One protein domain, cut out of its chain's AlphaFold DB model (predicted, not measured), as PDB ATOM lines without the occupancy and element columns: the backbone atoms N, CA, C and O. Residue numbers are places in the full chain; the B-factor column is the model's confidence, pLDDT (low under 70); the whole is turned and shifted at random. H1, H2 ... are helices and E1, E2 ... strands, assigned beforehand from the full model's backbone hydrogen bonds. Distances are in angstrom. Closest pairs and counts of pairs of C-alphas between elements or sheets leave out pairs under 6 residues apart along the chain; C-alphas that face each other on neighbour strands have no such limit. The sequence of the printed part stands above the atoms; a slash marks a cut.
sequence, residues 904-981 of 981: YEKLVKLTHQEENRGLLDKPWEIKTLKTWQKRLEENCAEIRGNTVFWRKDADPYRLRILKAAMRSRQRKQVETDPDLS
ATOM      1  N   TYR A 904     -34.215  46.574  91.877       93.00
ATOM      2  CA  TYR A 904     -34.775  47.467  92.910       93.00
ATOM      3  C   TYR A 904     -33.945  48.746  93.121       93.00
ATOM      4  O   TYR A 904     -34.460  49.855  92.975       93.00
ATOM      5  N   GLU A 905     -32.634  48.611  93.331       93.50
ATOM      6  CA  GLU A 905     -31.711  49.742  93.517       93.50
ATOM      7  C   GLU A 905     -31.705  50.725  92.332       93.50
ATOM      8  O   GLU A 905     -31.572  51.941  92.500       93.50
ATOM      9  N   LYS A 906     -31.887  50.227  91.100       92.00
ATOM     10  CA  LYS A 906     -31.985  51.091  89.913       92.00
ATOM     11  C   LYS A 906     -33.300  51.872  89.907       92.00
ATOM     12  O   LYS A 906     -33.295  53.024  89.475       92.00
ATOM     13  N   LEU A 907     -34.398  51.263  90.364       93.12
ATOM     14  CA  LEU A 907     -35.706  51.918  90.479       93.12
ATOM     15  C   LEU A 907     -35.676  53.009  91.555       93.12
ATOM     16  O   LEU A 907     -36.082  54.134  91.276       93.12
ATOM     17  N   VAL A 908     -35.116  52.715  92.733       93.88
ATOM     18  CA  VAL A 908     -34.941  53.687  93.827       93.88
ATOM     19  C   VAL A 908     -34.106  54.878  93.357       93.88
ATOM     20  O   VAL A 908     -34.513  56.036  93.480       93.88
ATOM     21  N   LYS A 909     -32.959  54.608  92.719       93.56
ATOM     22  CA  LYS A 909     -32.082  55.652  92.170       93.56
ATOM     23  C   LYS A 909     -32.793  56.545  91.153       93.56
ATOM     24  O   LYS A 909     -32.565  57.756  91.139       93.56
ATOM     25  N   LEU A 910     -33.609  55.963  90.278       94.25
ATOM     26  CA  LEU A 910     -34.400  56.713  89.309       94.25
ATOM     27  C   LEU A 910     -35.419  57.616  90.012       94.25
ATOM     28  O   LEU A 910     -35.432  58.816  89.734       94.25
ATOM     29  N   THR A 911     -36.213  57.078  90.941       93.81
ATOM     30  CA  THR A 911     -37.230  57.847  91.673       93.81
ATOM     31  C   THR A 911     -36.602  59.031  92.409       93.81
ATOM     32  O   THR A 911     -37.062  60.163  92.257       93.81
ATOM     33  N   HIS A 912     -35.461  58.835  93.081       93.06
ATOM     34  CA  HIS A 912     -34.717  59.940  93.697       93.06
ATOM     35  C   HIS A 912     -34.269  61.006  92.688       93.06
ATOM     36  O   HIS A 912     -34.280  62.202  92.992       93.06
ATOM     37  N   GLN A 913     -33.847  60.618  91.480       93.31
ATOM     38  CA  GLN A 913     -33.500  61.593  90.443       93.31
ATOM     39  C   GLN A 913     -34.731  62.376  89.977       93.31
ATOM     40  O   GLN A 913     -34.641  63.589  89.790       93.31
ATOM     41  N   GLU A 914     -35.875  61.719  89.820       94.06
ATOM     42  CA  GLU A 914     -37.128  62.352  89.406       94.06
ATOM     43  C   GLU A 914     -37.651  63.348  90.445       94.06
ATOM     44  O   GLU A 914     -38.038  64.465  90.085       94.06
ATOM     45  N   GLU A 915     -37.589  62.996  91.731       92.50
ATOM     46  CA  GLU A 915     -37.928  63.883  92.849       92.50
ATOM     47  C   GLU A 915     -37.001  65.099  92.905       92.50
ATOM     48  O   GLU A 915     -37.459  66.244  92.938       92.50
ATOM     49  N   ASN A 916     -35.688  64.879  92.806       90.00
ATOM     50  CA  ASN A 916     -34.707  65.965  92.790       90.00
ATOM     51  C   ASN A 916     -34.928  66.935  91.621       90.00
ATOM     52  O   ASN A 916     -34.747  68.153  91.758       90.00
ATOM     53  N   ARG A 917     -35.361  66.416  90.467       88.50
ATOM     54  CA  ARG A 917     -35.708  67.216  89.284       88.50
ATOM     55  C   ARG A 917     -37.097  67.853  89.357       88.50
ATOM     56  O   ARG A 917     -37.421  68.640  88.474       88.50
ATOM     57  N   GLY A 918     -37.884  67.584  90.400       90.19
ATOM     58  CA  GLY A 918     -39.244  68.104  90.562       90.19
ATOM     59  C   GLY A 918     -40.257  67.486  89.598       90.19
ATOM     60  O   GLY A 918     -41.357  68.018  89.421       90.19
ATOM     61  N   LEU A 919     -39.916  66.368  88.950       92.12
ATOM     62  CA  LEU A 919     -40.802  65.709  87.991       92.12
ATOM     63  C   LEU A 919     -42.066  65.179  88.680       92.12
ATOM     64  O   LEU A 919     -43.143  65.243  88.087       92.12
ATOM     65  N   LEU A 920     -41.956  64.782  89.952       91.19
ATOM     66  CA  LEU A 920     -43.046  64.211  90.748       91.19
ATOM     67  C   LEU A 920     -43.835  65.230  91.599       91.19
ATOM     68  O   LEU A 920     -44.807  64.836  92.239       91.19
ATOM     69  N   ASP A 921     -43.493  66.529  91.579       86.38
ATOM     70  CA  ASP A 921     -44.124  67.552  92.450       86.38
ATOM     71  C   ASP A 921     -45.639  67.701  92.225       86.38
ATOM     72  O   ASP A 921     -46.372  68.131  93.116       86.38
ATOM     73  N   LYS A 922     -46.122  67.365  91.022       84.69
ATOM     74  CA  LYS A 922     -47.537  67.468  90.645       84.69
ATOM     75  C   LYS A 922     -48.093  66.122  90.169       84.69
ATOM     76  O   LYS A 922     -48.305  65.931  88.968       84.69
ATOM     77  N   PRO A 923     -48.400  65.190  91.089       78.50
ATOM     78  CA  PRO A 923     -48.838  63.837  90.743       78.50
ATOM     79  C   PRO A 923     -50.107  63.786  89.879       78.50
ATOM     80  O   PRO A 923     -50.350  62.802  89.182       78.50
ATOM     81  N   TRP A 924     -50.951  64.826  89.921       77.69
ATOM     82  CA  TRP A 924     -52.169  64.873  89.112       77.69
ATOM     83  C   TRP A 924     -51.929  65.231  87.639       77.69
ATOM     84  O   TRP A 924     -52.768  64.871  86.814       77.69
ATOM     85  N   GLU A 925     -50.797  65.867  87.311       84.69
ATOM     86  CA  GLU A 925     -50.408  66.280  85.950       84.69
ATOM     87  C   GLU A 925     -49.554  65.219  85.227       84.69
ATOM     88  O   GLU A 925     -49.221  65.396  84.067       84.69
ATOM     89  N   ILE A 926     -49.214  64.091  85.861       89.19
ATOM     90  CA  ILE A 926     -48.297  63.074  85.296       89.19
ATOM     91  C   ILE A 926     -48.952  61.700  85.091       89.19
ATOM     92  O   ILE A 926     -48.290  60.671  85.104       89.19
ATOM     93  N   LYS A 927     -50.281  61.664  84.940       87.19
ATOM     94  CA  LYS A 927     -51.040  60.400  84.903       87.19
ATOM     95  C   LYS A 927     -50.993  59.668  83.564       87.19
ATOM     96  O   LYS A 927     -51.272  58.475  83.544       87.19
ATOM     97  N   THR A 928     -50.728  60.375  82.469       92.44
ATOM     98  CA  THR A 928     -50.830  59.849  81.098       92.44
ATOM     99  C   THR A 928     -49.563  60.136  80.312       92.44
ATOM    100  O   THR A 928     -48.809  61.041  80.677       92.44
ATOM    101  N   LEU A 929     -49.345  59.403  79.223       90.38
ATOM    102  CA  LEU A 929     -48.138  59.513  78.409       90.38
ATOM    103  C   LEU A 929     -47.858  60.953  77.939       90.38
ATOM    104  O   LEU A 929     -46.778  61.483  78.196       90.38
ATOM    105  N   LYS A 930     -48.840  61.626  77.328       91.56
ATOM    106  CA  LYS A 930     -48.702  63.003  76.817       91.56
ATOM    107  C   LYS A 930     -48.420  63.998  77.938       91.56
ATOM    108  O   LYS A 930     -47.618  64.916  77.778       91.56
ATOM    109  N   THR A 931     -49.065  63.829  79.092       91.81
ATOM    110  CA  THR A 931     -48.871  64.752  80.216       91.81
ATOM    111  C   THR A 931     -47.519  64.538  80.900       91.81
ATOM    112  O   THR A 931     -46.898  65.501  81.343       91.81
ATOM    113  N   TRP A 932     -47.012  63.303  80.917       93.81
ATOM    114  CA  TRP A 932     -45.651  63.004  81.359       93.81
ATOM    115  C   TRP A 932     -44.589  63.555  80.413       93.81
ATOM    116  O   TRP A 932     -43.643  64.194  80.868       93.81
ATOM    117  N   GLN A 933     -44.780  63.392  79.102       92.94
ATOM    118  CA  GLN A 933     -43.915  64.009  78.096       92.94
ATOM    119  C   GLN A 933     -43.856  65.521  78.312       92.94
ATOM    120  O   GLN A 933     -42.776  66.051  78.548       92.94
ATOM    121  N   LYS A 934     -45.009  66.195  78.399       91.88
ATOM    122  CA  LYS A 934     -45.082  67.629  78.714       91.88
ATOM    123  C   LYS A 934     -44.332  67.987  80.005       91.88
ATOM    124  O   LYS A 934     -43.610  68.981  80.041       91.88
ATOM    125  N   ARG A 935     -44.445  67.174  81.062       93.06
ATOM    126  CA  ARG A 935     -43.722  67.389  82.326       93.06
ATOM    127  C   ARG A 935     -42.204  67.325  82.146       93.06
ATOM    128  O   ARG A 935     -41.496  68.150  82.730       93.06
ATOM    129  N   LEU A 936     -41.709  66.375  81.355       92.75
ATOM    130  CA  LEU A 936     -40.289  66.263  81.017       92.75
ATOM    131  C   LEU A 936     -39.812  67.501  80.250       92.75
ATOM    132  O   LEU A 936     -38.791  68.085  80.612       92.75
ATOM    133  N   GLU A 937     -40.581  67.962  79.262       91.06
ATOM    134  CA  GLU A 937     -40.279  69.189  78.514       91.06
ATOM    135  C   GLU A 937     -40.227  70.415  79.429       91.06
ATOM    136  O   GLU A 937     -39.263  71.183  79.401       91.06
ATOM    137  N   GLU A 938     -41.222  70.568  80.305       90.44
ATOM    138  CA  GLU A 938     -41.314  71.704  81.217       90.44
ATOM    139  C   GLU A 938     -40.159  71.773  82.227       90.44
ATOM    140  O   GLU A 938     -39.782  72.865  82.670       90.44
ATOM    141  N   ASN A 939     -39.597  70.618  82.581       91.50
ATOM    142  CA  ASN A 939     -38.475  70.489  83.506       91.50
ATOM    143  C   ASN A 939     -37.135  70.284  82.783       91.50
ATOM    144  O   ASN A 939     -36.148  69.914  83.424       91.50
ATOM    145  N   CYS A 940     -37.074  70.538  81.470       92.19
ATOM    146  CA  CYS A 940     -35.870  70.379  80.651       92.19
ATOM    147  C   CYS A 940     -35.197  69.003  80.840       92.19
ATOM    148  O   CYS A 940     -33.969  68.902  80.817       92.19
ATOM    149  N   ALA A 941     -35.989  67.959  81.079       92.50
ATOM    150  CA  ALA A 941     -35.531  66.625  81.426       92.50
ATOM    151  C   ALA A 941     -35.712  65.653  80.254       92.50
ATOM    152  O   ALA A 941     -36.642  65.770  79.461       92.50
ATOM    153  N   GLU A 942     -34.812  64.685  80.157       92.81
ATOM    154  CA  GLU A 942     -34.887  63.557  79.231       92.81
ATOM    155  C   GLU A 942     -34.467  62.303  79.996       92.81
ATOM    156  O   GLU A 942     -33.483  62.339  80.735       92.81
ATOM    157  N   ILE A 943     -35.190  61.198  79.838       91.25
ATOM    158  CA  ILE A 943     -34.872  59.935  80.509       91.25
ATOM    159  C   ILE A 943     -34.268  58.976  79.487       91.25
ATOM    160  O   ILE A 943     -34.836  58.767  78.418       91.25
ATOM    161  N   ARG A 944     -33.105  58.399  79.808       87.69
ATOM    162  CA  ARG A 944     -32.447  57.368  78.988       87.69
ATOM    163  C   ARG A 944     -32.094  56.184  79.873       87.69
ATOM    164  O   ARG A 944     -31.275  56.321  80.783       87.69
ATOM    165  N   GLY A 945     -32.722  55.036  79.621       84.38
ATOM    166  CA  GLY A 945     -32.704  53.924  80.574       84.38
ATOM    167  C   GLY A 945     -33.266  54.377  81.925       84.38
ATOM    168  O   GLY A 945     -34.265  55.082  81.972       84.38
ATOM    169  N   ASN A 946     -32.583  54.057  83.023       84.94
ATOM    170  CA  ASN A 946     -33.011  54.422  84.381       84.94
ATOM    171  C   ASN A 946     -32.257  55.651  84.918       84.94
ATOM    172  O   ASN A 946     -31.760  55.653  86.044       84.94
ATOM    173  N   THR A 947     -32.045  56.674  84.085       89.19
ATOM    174  CA  THR A 947     -31.314  57.891  84.481       89.19
ATOM    175  C   THR A 947     -31.888  59.142  83.818       89.19
ATOM    176  O   THR A 947     -32.197  59.146  82.624       89.19
ATOM    177  N   VAL A 948     -31.999  60.217  84.604       92.44
ATOM    178  CA  VAL A 948     -32.569  61.510  84.208       92.44
ATOM    179  C   VAL A 948     -31.465  62.494  83.797       92.44
ATOM    180  O   VAL A 948     -30.657  62.963  84.606       92.44
ATOM    181  N   PHE A 949     -31.467  62.884  82.528       92.25
ATOM    182  CA  PHE A 949     -30.550  63.848  81.926       92.25
ATOM    183  C   PHE A 949     -31.214  65.216  81.748       92.25
ATOM    184  O   PHE A 949     -32.433  65.357  81.808       92.25
ATOM    185  N   TRP A 950     -30.402  66.261  81.571       91.00
ATOM    186  CA  TRP A 950     -30.902  67.535  81.053       91.00
ATOM    187  C   TRP A 950     -30.967  67.458  79.527       91.00
ATOM    188  O   TRP A 950     -30.024  66.975  78.897       91.00
ATOM    189  N   ARG A 951     -32.053  67.963  78.946       90.19
ATOM    190  CA  ARG A 951     -32.202  68.122  77.501       90.19
ATOM    191  C   ARG A 951     -31.087  69.005  76.938       90.19
ATOM    192  O   ARG A 951     -30.743  70.030  77.528       90.19
ATOM    193  N   LYS A 952     -30.520  68.606  75.795       85.62
ATOM    194  CA  LYS A 952     -29.416  69.335  75.140       85.62
ATOM    195  C   LYS A 952     -29.867  70.654  74.504       85.62
ATOM    196  O   LYS A 952     -29.060  71.563  74.368       85.62
ATOM    197  N   ASP A 953     -31.139  70.739  74.140       86.75
ATOM    198  CA  ASP A 953     -31.813  71.871  73.499       86.75
ATOM    199  C   ASP A 953     -32.574  72.765  74.498       86.75
ATOM    200  O   ASP A 953     -33.372  73.611  74.106       86.75
ATOM    201  N   ALA A 954     -32.348  72.576  75.801       83.31
ATOM    202  CA  ALA A 954     -33.017  73.341  76.844       83.31
ATOM    203  C   ALA A 954     -32.566  74.811  76.873       83.31
ATOM    204  O   ALA A 954     -31.369  75.102  76.845       83.31
ATOM    205  N   ASP A 955     -33.521  75.730  77.049       85.25
ATOM    206  CA  ASP A 955     -33.244  77.152  77.280       85.25
ATOM    207  C   ASP A 955     -32.293  77.354  78.491       85.25
ATOM    208  O   ASP A 955     -32.622  76.924  79.609       85.25
ATOM    209  N   PRO A 956     -31.127  78.013  78.316       85.50
ATOM    210  CA  PRO A 956     -30.147  78.217  79.384       85.50
ATOM    211  C   PRO A 956     -30.700  78.947  80.614       85.50
ATOM    212  O   PRO A 956     -30.283  78.653  81.742       85.50
ATOM    213  N   TYR A 957     -31.639  79.881  80.426       84.81
ATOM    214  CA  TYR A 957     -32.234  80.629  81.533       84.81
ATOM    215  C   TYR A 957     -33.137  79.732  82.388       84.81
ATOM    216  O   TYR A 957     -32.951  79.645  83.608       84.81
ATOM    217  N   ARG A 958     -34.043  78.979  81.755       85.44
ATOM    218  CA  ARG A 958     -34.898  77.981  82.414       85.44
ATOM    219  C   ARG A 958     -34.084  76.894  83.118       85.44
ATOM    220  O   ARG A 958     -34.368  76.556  84.269       85.44
ATOM    221  N   LEU A 959     -33.018  76.404  82.482       88.25
ATOM    222  CA  LEU A 959     -32.103  75.418  83.064       88.25
ATOM    223  C   LEU A 959     -31.441  75.930  84.357       88.25
ATOM    224  O   LEU A 959     -31.289  75.172  85.318       88.25
ATOM    225  N   ARG A 960     -31.062  77.214  84.408       86.75
ATOM    226  CA  ARG A 960     -30.467  77.833  85.603       86.75
ATOM    227  C   ARG A 960     -31.446  77.854  86.779       86.75
ATOM    228  O   ARG A 960     -31.048  77.505  87.890       86.75
ATOM    229  N   ILE A 961     -32.710  78.210  86.534       88.38
ATOM    230  CA  ILE A 961     -33.771  78.218  87.557       88.38
ATOM    231  C   ILE A 961     -34.000  76.802  88.098       88.38
ATOM    232  O   ILE A 961     -33.979  76.587  89.310       88.38
ATOM    233  N   LEU A 962     -34.145  75.816  87.209       88.62
ATOM    234  CA  LEU A 962     -34.396  74.426  87.599       88.62
ATOM    235  C   LEU A 962     -33.218  73.808  88.368       88.62
ATOM    236  O   LEU A 962     -33.432  73.102  89.352       88.62
ATOM    237  N   LYS A 963     -31.970  74.119  87.992       87.50
ATOM    238  CA  LYS A 963     -30.775  73.700  88.748       87.50
ATOM    239  C   LYS A 963     -30.713  74.328  90.142       87.50
ATOM    240  O   LYS A 963     -30.287  73.660  91.082       87.50
ATOM    241  N   ALA A 964     -31.132  75.585  90.293       86.31
ATOM    242  CA  ALA A 964     -31.224  76.226  91.604       86.31
ATOM    243  C   ALA A 964     -32.297  75.554  92.481       86.31
ATOM    244  O   ALA A 964     -32.018  75.222  93.633       86.31
ATOM    245  N   ALA A 965     -33.473  75.260  91.914       86.44
ATOM    246  CA  ALA A 965     -34.534  74.525  92.601       86.44
ATOM    247  C   ALA A 965     -34.085  73.110  93.015       86.44
ATOM    248  O   ALA A 965     -34.302  72.710  94.155       86.44
ATOM    249  N   MET A 966     -33.384  72.383  92.137       88.00
ATOM    250  CA  MET A 966     -32.795  71.069  92.439       88.00
ATOM    251  C   MET A 966     -31.834  71.135  93.635       88.00
ATOM    252  O   MET A 966     -31.967  70.349  94.567       88.00
ATOM    253  N   ARG A 967     -30.908  72.107  93.662       86.25
ATOM    254  CA  ARG A 967     -29.982  72.297  94.798       86.25
ATOM    255  C   ARG A 967     -30.722  72.604  96.100       86.25
ATOM    256  O   ARG A 967     -30.302  72.152  97.158       86.25
ATOM    257  N   SER A 968     -31.815  73.365  96.029       85.19
ATOM    258  CA  SER A 968     -32.651  73.633  97.200       85.19
ATOM    259  C   SER A 968     -33.359  72.375  97.711       85.19
ATOM    260  O   SER A 968     -33.462  72.222  98.924       85.19
ATOM    261  N   ARG A 969     -33.831  71.490  96.821       83.94
ATOM    262  CA  ARG A 969     -34.436  70.199  97.202       83.94
ATOM    263  C   ARG A 969     -33.409  69.282  97.863       83.94
ATOM    264  O   ARG A 969     -33.663  68.806  98.960       83.94
ATOM    265  N   GLN A 970     -32.227  69.145  97.261       82.25
ATOM    266  CA  GLN A 970     -31.138  68.333  97.813       82.25
ATOM    267  C   GLN A 970     -30.720  68.792  99.216       82.25
ATOM    268  O   GLN A 970     -30.547  67.963 100.098       82.25
ATOM    269  N   ARG A 971     -30.629  70.109  99.458       79.69
ATOM    270  CA  ARG A 971     -30.337  70.643 100.801       79.69
ATOM    271  C   ARG A 971     -31.405  70.269 101.831       79.69
ATOM    272  O   ARG A 971     -31.053  69.821 102.912       79.69
ATOM    273  N   LYS A 972     -32.691  70.396 101.481       74.81
ATOM    274  CA  LYS A 972     -33.798  69.999 102.368       74.81
ATOM    275  C   LYS A 972     -33.823  68.496 102.654       74.81
ATOM    276  O   LYS A 972     -34.205  68.097 103.746       74.81
ATOM    277  N   GLN A 973     -33.437  67.672 101.682       68.31
ATOM    278  CA  GLN A 973     -33.403  66.215 101.833       68.31
ATOM    279  C   GLN A 973     -32.299  65.791 102.818       68.31
ATOM    280  O   GLN A 973     -32.561  65.008 103.719       68.31
ATOM    281  N   VAL A 974     -31.119  66.420 102.744       67.94
ATOM    282  CA  VAL A 974     -30.016  66.216 103.708       67.94
ATOM    283  C   VAL A 974     -30.365  66.716 105.122       67.94
ATOM    284  O   VAL A 974     -29.912  66.148 106.107       67.94
ATOM    285  N   GLU A 975     -31.191  67.761 105.250       64.94
ATOM    286  CA  GLU A 975     -31.669  68.254 106.556       64.94
ATOM    287  C   GLU A 975     -32.740  67.358 107.206       64.94
ATOM    288  O   GLU A 975     -32.944  67.441 108.416       64.94
ATOM    289  N   THR A 976     -33.448  66.534 106.426       55.59
ATOM    290  CA  THR A 976     -34.568  65.703 106.910       55.59
ATOM    291  C   THR A 976     -34.193  64.243 107.151       55.59
ATOM    292  O   THR A 976     -34.900  63.577 107.904       55.59
ATOM    293  N   ASP A 977     -33.083  63.771 106.580       48.25
ATOM    294  CA  ASP A 977     -32.570  62.412 106.764       48.25
ATOM    295  C   ASP A 977     -31.023  62.398 106.628       48.25
ATOM    296  O   ASP A 977     -30.497  62.436 105.509       48.25
ATOM    297  N   PRO A 978     -30.265  62.431 107.748       48.16
ATOM    298  CA  PRO A 978     -28.803  62.559 107.730       48.16
ATOM    299  C   PRO A 978     -28.066  61.324 107.180       48.16
ATOM    300  O   PRO A 978     -26.911  61.444 106.763       48.16
ATOM    301  N   ASP A 979     -28.722  60.159 107.153       44.72
ATOM    302  CA  ASP A 979     -28.143  58.880 106.710       44.72
ATOM    303  C   ASP A 979     -28.104  58.728 105.172       44.72
ATOM    304  O   ASP A 979     -27.562  57.754 104.653       44.72
ATOM    305  N   LEU A 980     -28.625  59.710 104.423       42.81
ATOM    306  CA  LEU A 980     -28.564  59.783 102.952       42.81
ATOM    307  C   LEU A 980     -27.317  60.523 102.411       42.81
ATOM    308  O   LEU A 980     -27.268  60.829 101.213       42.81
ATOM    309  N   SER A 981     -26.344  60.852 103.275       34.31
ATOM    310  CA  SER A 981     -25.119  61.597 102.920       34.31
ATOM    311  C   SER A 981     -23.957  60.745 102.412       34.31
ATOM    312  O   SER A 981     -23.728  59.634 102.937       34.31
TER     313      SER A 981
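This is residues 904 to 981 of the 981 residues of the protein "DNA phosphorothioation-associated putative methyltransferase" of Oscillatoria acuminata PCC 6304 (UniProt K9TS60). A long helix, H3, runs past a smaller group made of two shorter helices, H1 and H2, and a small hairpin of two short strands, E1 and E2; H1 comes near E2 and H2 near E1. H1 stands at a steep tilt to H3 and reaches it with its last residue, Asn 916, while residues 974 to 980, of which 974 to 976 belong to H3, stick out. The printed part has 78 residues, with three named helices and two named strands in the order H1, H2, E1, E2, H3, and its class is mostly helix; the sheet has the order E1 - E2 and is antiparallel. The whole is compact, with a radius of gyration of the C-alphas of 13.0 A and spans of 36 by 31 by 24 A.

H1, residues 904 to 916, is apart from H2, residues 929 to 938. The closest C-alphas of H2 and E1, residues 941 to 943, are those of Leu 936 and Glu 942, 6.3 A apart. E1 and E2, residues 948 to 950, form a hairpin and are antiparallel, with 140 degrees between their directions. N 942 and O 949 are 3.0 A apart and N 949 and O 942 are 2.8 A apart, both within hydrogen-bond range. The closest C-alphas of H1 and E2 are those of Gln 913 and Val 948, 6.3 A apart. H3, residues 956 to 976, only just touches H1, with 3 pairs of C-alphas within 8 A, the closest being Asn 916 and Met 966 at 5.5 A. H1 touches H3 with residue 916 alone, and H3 touches H1 with residues 966 to 970 alone. The two helices run opposite ways at a steep tilt of 63 degrees. H2 and H3 are apart. In H1, H2 and H3 every O i to N i+4 pair is within hydrogen-bond range.

H1 begins at C-alpha 904, (-34.775, 47.467, 92.910), and is 18.5 A long. H2 is 14.3 A long from C-alpha 929 to C-alpha 938. E1 and E2 have three residues each; C-alpha 941 is at (-35.531, 66.625, 81.426). H3, the longest helix with 21 residues, is 30.6 A long and ends at C-alpha 976, (-34.568, 65.703, 106.910).

The two C-alphas farthest apart are those of Lys 930 and Pro 978, at 36.8 A. The printed part has no cut and ends at residue 981, the chain's last residue. The link from H1 to H2 is long, with 12 residues, 917 to 928; the links from H2 to E1, E1 to E2 and E2 to H3 are tight. The mean pLDDT of the printed part is 84.7, and residues 973 to 981 are under 70.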